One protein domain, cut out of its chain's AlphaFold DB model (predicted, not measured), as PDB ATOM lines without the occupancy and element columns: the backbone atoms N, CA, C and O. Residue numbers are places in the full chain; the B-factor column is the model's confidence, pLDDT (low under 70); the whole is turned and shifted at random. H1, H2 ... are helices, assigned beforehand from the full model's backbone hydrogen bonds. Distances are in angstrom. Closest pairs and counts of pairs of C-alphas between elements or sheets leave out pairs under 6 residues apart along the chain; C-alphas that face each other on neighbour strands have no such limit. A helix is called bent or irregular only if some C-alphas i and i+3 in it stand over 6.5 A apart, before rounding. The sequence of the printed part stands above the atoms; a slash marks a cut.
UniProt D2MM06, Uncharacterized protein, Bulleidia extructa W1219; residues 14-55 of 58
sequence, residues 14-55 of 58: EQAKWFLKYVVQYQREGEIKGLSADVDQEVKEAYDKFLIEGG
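What this domain is: This is residues 14 to 55 of the 58 residues of an uncharacterized protein of Bulleidia extructa W1219 (UniProt D2MM06). Two helices run slantwise past each other, the shorter H1 crossing H2, and a long loop, residues 24 to 40, leads from one to the other. The loop runs away from both helices to Glu 29 and folds back to H2. The printed part has 42 residues, with H1 then H2 and no named strand: all helix. It is compact, with a radius of gyration of the C-alphas of 10.1 A and spans of 24 by 24 by 16 A.

How they stand to each other: H1, residues 14 to 23, and H2, residues 41 to 53, form a helical hairpin, running opposite ways at a steep tilt of 45 degrees. They only just touch, with 3 pairs of C-alphas within 8 A. H2 touches H1 with residues 47 to 50 alone; the closest C-alphas, of Phe 19 and Tyr 47, are 7.5 A apart. In both helices every O i to N i+4 pair is within hydrogen-bond range.

Where its parts are: H1 begins at C-alpha 14 (269.276, 240.323, 113.628) and is 13.2 A long. It is neither bent nor irregular, but only just: C-alphas 20 and 23 are 6.1 A apart. H2 is 18.3 A long and ends at C-alpha 53 (255.707, 243.209, 112.690).

The domain as a whole: The two C-alphas farthest apart, of Glu 29 and Glu 42, are 27.2 A apart. The printed part has no cut, and its 17-residue link is long. The pLDDT is under 70 at residues 25 to 38 and 54 to 55.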
ATOM      1  N   GLU A  14     268.582 241.616 113.631       87.31
ATOM      2  CA  GLU A  14     269.276 240.323 113.628       87.31
ATOM      3  C   GLU A  14     268.423 239.230 112.990       87.31
ATOM      4  O   GLU A  14     268.945 238.423 112.217       87.31
ATOM      5  N   GLN A  15     267.113 239.255 113.239       85.88
ATOM      6  CA  GLN A  15     266.155 238.387 112.563       85.88
ATOM      7  C   GLN A  15     266.191 238.625 111.046       85.88
ATOM      8  O   GLN A  15     266.378 237.675 110.285       85.88
ATOM      9  N   ALA A  16     266.147 239.888 110.606       83.06
ATOM     10  CA  ALA A  16     266.246 240.265 109.194       83.06
ATOM     11  C   ALA A  16     267.538 239.749 108.538       83.06
ATOM     12  O   ALA A  16     267.502 239.114 107.485       83.06
ATOM     13  N   LYS A  17     268.696 239.969 109.178       84.25
ATOM     14  CA  LYS A  17     269.997 239.485 108.680       84.25
ATOM     15  C   LYS A  17     270.037 237.966 108.569       84.25
ATOM     16  O   LYS A  17     270.625 237.440 107.626       84.25
ATOM     17  N   TRP A  18     269.444 237.260 109.529       87.81
ATOM     18  CA  TRP A  18     269.394 235.806 109.504       87.81
ATOM     19  C   TRP A  18     268.516 235.299 108.356       87.81
ATOM     20  O   TRP A  18     268.969 234.453 107.583       87.81
ATOM     21  N   PHE A  19     267.321 235.871 108.179       83.69
ATOM     22  CA  PHE A  19     266.456 235.550 107.046       83.69
ATOM     23  C   PHE A  19     267.161 235.806 105.718       83.69
ATOM     24  O   PHE A  19     267.243 234.892 104.904       83.69
ATOM     25  N   LEU A  20     267.769 236.982 105.538       79.06
ATOM     26  CA  LEU A  20     268.510 237.343 104.325       79.06
ATOM     27  C   LEU A  20     269.685 236.408 104.020       79.06
ATOM     28  O   LEU A  20     270.006 236.171 102.861       79.06
ATOM     29  N   LYS A  21     270.351 235.893 105.057       81.56
ATOM     30  CA  LYS A  21     271.545 235.059 104.899       81.56
ATOM     31  C   LYS A  21     271.225 233.591 104.640       81.56
ATOM     32  O   LYS A  21     271.969 232.933 103.916       81.56
ATOM     33  N   TYR A  22     270.194 233.060 105.291       77.88
ATOM     34  CA  TYR A  22     269.965 231.616 105.339       77.88
ATOM     35  C   TYR A  22     268.687 231.174 104.635       77.88
ATOM     36  O   TYR A  22     268.588 230.014 104.240       77.88
ATOM     37  N   VAL A  23     267.703 232.062 104.499       75.12
ATOM     38  CA  VAL A  23     266.334 231.669 104.154       75.12
ATOM     39  C   VAL A  23     265.848 232.314 102.866       75.12
ATOM     40  O   VAL A  23     265.272 231.637 102.011       75.12
ATOM     41  N   VAL A  24     266.118 233.605 102.715       70.50
ATOM     42  CA  VAL A  24     265.923 234.352 101.484       70.50
ATOM     43  C   VAL A  24     267.071 233.975 100.560       70.50
ATOM     44  O   VAL A  24     268.237 234.249 100.833       70.50
ATOM     45  N   GLN A  25     266.745 233.310  99.462       64.62
ATOM     46  CA  GLN A  25     267.683 233.163  98.360       64.62
ATOM     47  C   GLN A  25     267.603 234.434  97.511       64.62
ATOM     48  O   GLN A  25     266.513 234.973  97.341       64.62
ATOM     49  N   TYR A  26     268.739 234.920  96.999       55.47
ATOM     50  CA  TYR A  26     268.786 236.024  96.032       55.47
ATOM     51  C   TYR A  26     267.899 235.666  94.824       55.47
ATOM     52  O   TYR A  26     268.326 234.959  93.911       55.47
ATOM     53  N   GLN A  27     266.646 236.118  94.830       56.16
ATOM     54  CA  GLN A  27     265.804 236.162  93.644       56.16
ATOM     55  C   GLN A  27     266.164 237.446  92.894       56.16
ATOM     56  O   GLN A  27     266.498 238.463  93.501       56.16
ATOM     57  N   ARG A  28     266.217 237.364  91.563       47.69
ATOM     58  CA  ARG A  28     266.570 238.490  90.684       47.69
ATOM     59  C   ARG A  28     265.710 239.725  90.982       47.69
ATOM     60  O   ARG A  28     264.612 239.603  91.518       47.69
ATOM     61  N   GLU A  29     266.215 240.899  90.589       41.56
ATOM     62  CA  GLU A  29     265.501 242.180  90.680       41.56
ATOM     63  C   GLU A  29     264.026 242.036  90.260       41.56
ATOM     64  O   GLU A  29     263.738 241.685  89.116       41.56
ATOM     65  N   GLY A  30     263.107 242.299  91.198       49.00
ATOM     66  CA  GLY A  30     261.663 242.359  90.950       49.00
ATOM     67  C   GLY A  30     260.794 241.336  91.691       49.00
ATOM     68  O   GLY A  30     259.584 241.538  91.737       49.00
ATOM     69  N   GLU A  31     261.356 240.289  92.309       46.88
ATOM     70  CA  GLU A  31     260.564 239.297  93.056       46.88
ATOM     71  C   GLU A  31     260.910 239.272  94.548       46.88
ATOM     72  O   GLU A  31     262.017 238.922  94.950       46.88
ATOM     73  N   ILE A  32     259.930 239.613  95.389       52.59
ATOM     74  CA  ILE A  32     259.988 239.385  96.835       52.59
ATOM     75  C   ILE A  32     259.046 238.229  97.162       52.59
ATOM     76  O   ILE A  32     257.902 238.452  97.540       52.59
ATOM     77  N   LYS A  33     259.506 236.983  96.976       57.00
ATOM     78  CA  LYS A  33     258.820 235.768  97.464       57.00
ATOM     79  C   LYS A  33     259.840 234.652  97.727       57.00
ATOM     80  O   LYS A  33     260.022 233.756  96.913       57.00
ATOM     81  N   GLY A  34     260.574 234.593  98.833       65.94
ATOM     82  CA  GLY A  34     260.358 235.108 100.187       65.94
ATOM     83  C   GLY A  34     260.907 234.085 101.197       65.94
ATOM     84  O   GLY A  34     261.513 234.461 102.187       65.94
ATOM     85  N   LEU A  35     260.828 232.784 100.887       67.94
ATOM     86  CA  LEU A  35     261.471 231.684 101.616       67.94
ATOM     87  C   LEU A  35     261.695 230.499 100.664       67.94
ATOM     88  O   LEU A  35     260.843 230.240  99.815       67.94
ATOM     89  N   SER A  36     262.787 229.744 100.817       66.50
ATOM     90  CA  SER A  36     262.956 228.476 100.082       66.50
ATOM     91  C   SER A  36     261.839 227.472 100.427       66.50
ATOM     92  O   SER A  36     261.378 227.416 101.567       66.50
ATOM     93  N   ALA A  37     261.388 226.662  99.463       65.50
ATOM     94  CA  ALA A  37     260.277 225.721  99.664       65.50
ATOM     95  C   ALA A  37     260.566 224.670 100.760       65.50
ATOM     96  O   ALA A  37     259.644 224.270 101.478       65.50
ATOM     97  N   ASP A  38     261.845 224.313 100.929       69.12
ATOM     98  CA  ASP A  38     262.389 223.321 101.872       69.12
ATOM     99  C   ASP A  38     262.598 223.832 103.313       69.12
ATOM    100  O   ASP A  38     263.173 223.139 104.161       69.12
ATOM    101  N   VAL A  39     262.187 225.063 103.629       75.94
ATOM    102  CA  VAL A  39     262.329 225.579 105.001       75.94
ATOM    103  C   VAL A  39     261.260 224.969 105.908       75.94
ATOM    104  O   VAL A  39     260.115 224.773 105.491       75.94
ATOM    105  N   ASP A  40     261.631 224.669 107.158       82.62
ATOM    106  CA  ASP A  40     260.693 224.108 108.132       82.62
ATOM    107  C   ASP A  40     259.529 225.083 108.371       82.62
ATOM    108  O   ASP A  40     259.686 226.304 108.285       82.62
ATOM    109  N   GLN A  41     258.361 224.539 108.719       81.81
ATOM    110  CA  GLN A  41     257.156 225.328 108.983       81.81
ATOM    111  C   GLN A  41     257.374 226.388 110.074       81.81
ATOM    112  O   GLN A  41     256.946 227.524 109.909       81.81
ATOM    113  N   GLU A  42     258.150 226.059 111.109       85.81
ATOM    114  CA  GLU A  42     258.523 226.989 112.184       85.81
ATOM    115  C   GLU A  42     259.246 228.245 111.657       85.81
ATOM    116  O   GLU A  42     259.009 229.357 112.126       85.81
ATOM    117  N   VAL A  43     260.097 228.091 110.635       83.75
ATOM    118  CA  VAL A  43     260.796 229.214 109.993       83.75
ATOM    119  C   VAL A  43     259.830 230.043 109.147       83.75
ATOM    120  O   VAL A  43     259.956 231.266 109.121       83.75
ATOM    121  N   LYS A  44     258.848 229.400 108.491       80.69
ATOM    122  CA  LYS A  44     257.796 230.105 107.736       80.69
ATOM    123  C   LYS A  44     256.960 230.987 108.652       80.69
ATOM    124  O   LYS A  44     256.795 232.163 108.362       80.69
ATOM    125  N   GLU A  45     256.509 230.444 109.777       85.75
ATOM    126  CA  GLU A  45     255.717 231.190 110.761       85.75
ATOM    127  C   GLU A  45     256.504 232.349 111.388       85.75
ATOM    128  O   GLU A  45     255.949 233.420 111.624       85.75
ATOM    129  N   ALA A  46     257.801 232.165 111.652       85.44
ATOM    130  CA  ALA A  46     258.642 233.242 112.170       85.44
ATOM    131  C   ALA A  46     258.894 234.348 111.138       85.44
ATOM    132  O   ALA A  46     258.946 235.516 111.510       85.44
ATOM    133  N   TYR A  47     259.043 233.997 109.859       82.69
ATOM    134  CA  TYR A  47     259.202 234.980 108.791       82.69
ATOM    135  C   TYR A  47     257.910 235.752 108.520       82.69
ATOM    136  O   TYR A  47     257.952 236.964 108.345       82.69
ATOM    137  N   ASP A  48     256.766 235.068 108.539       80.50
ATOM    138  CA  ASP A  48     255.451 235.694 108.392       80.50
ATOM    139  C   ASP A  48     255.214 236.732 109.498       80.50
ATOM    140  O   ASP A  48     254.933 237.897 109.220       80.50
ATOM    141  N   LYS A  49     255.491 236.363 110.757       83.62
ATOM    142  CA  LYS A  49     255.474 237.310 111.883       83.62
ATOM    143  C   LYS A  49     256.444 238.467 111.691       83.62
ATOM    144  O   LYS A  49     256.065 239.607 111.927       83.62
ATOM    145  N   PHE A  50     257.665 238.189 111.240       83.06
ATOM    146  CA  PHE A  50     258.661 239.221 110.967       83.06
ATOM    147  C   PHE A  50     258.169 240.241 109.921       83.06
ATOM    148  O   PHE A  50     258.364 241.440 110.116       83.06
ATOM    149  N   LEU A  51     257.498 239.796 108.852       77.50
ATOM    150  CA  LEU A  51     256.922 240.683 107.834       77.50
ATOM    151  C   LEU A  51     255.771 241.532 108.389       77.50
ATOM    152  O   LEU A  51     255.751 242.744 108.164       77.50
ATOM    153  N   ILE A  52     254.863 240.914 109.154       77.44
ATOM    154  CA  ILE A  52     253.727 241.601 109.786       77.44
ATOM    155  C   ILE A  52     254.215 242.649 110.797       77.44
ATOM    156  O   ILE A  52     253.768 243.792 110.761       77.44
ATOM    157  N   GLU A  53     255.153 242.293 111.681       72.94
ATOM    158  CA  GLU A  53     255.707 243.209 112.690       72.94
ATOM    159  C   GLU A  53     256.550 244.330 112.067       72.94
ATOM    160  O   GLU A  53     256.601 245.436 112.603       72.94
ATOM    161  N   GLY A  54     257.202 244.059 110.934       67.06
ATOM    162  CA  GLY A  54     257.987 245.045 110.196       67.06
ATOM    163  C   GLY A  54     257.156 245.996 109.327       67.06
ATOM    164  O   GLY A  54     257.721 246.940 108.778       67.06
ATOM    165  N   GLY A  55     255.843 245.769 109.191       64.44
ATOM    166  CA  GLY A  55     254.967 246.561 108.321       64.44
ATOM    167  C   GLY A  55     255.251 246.378 106.825       64.44
ATOM    168  O   GLY A  55     254.955 247.267 106.029       64.44
TER     169      GLY A  55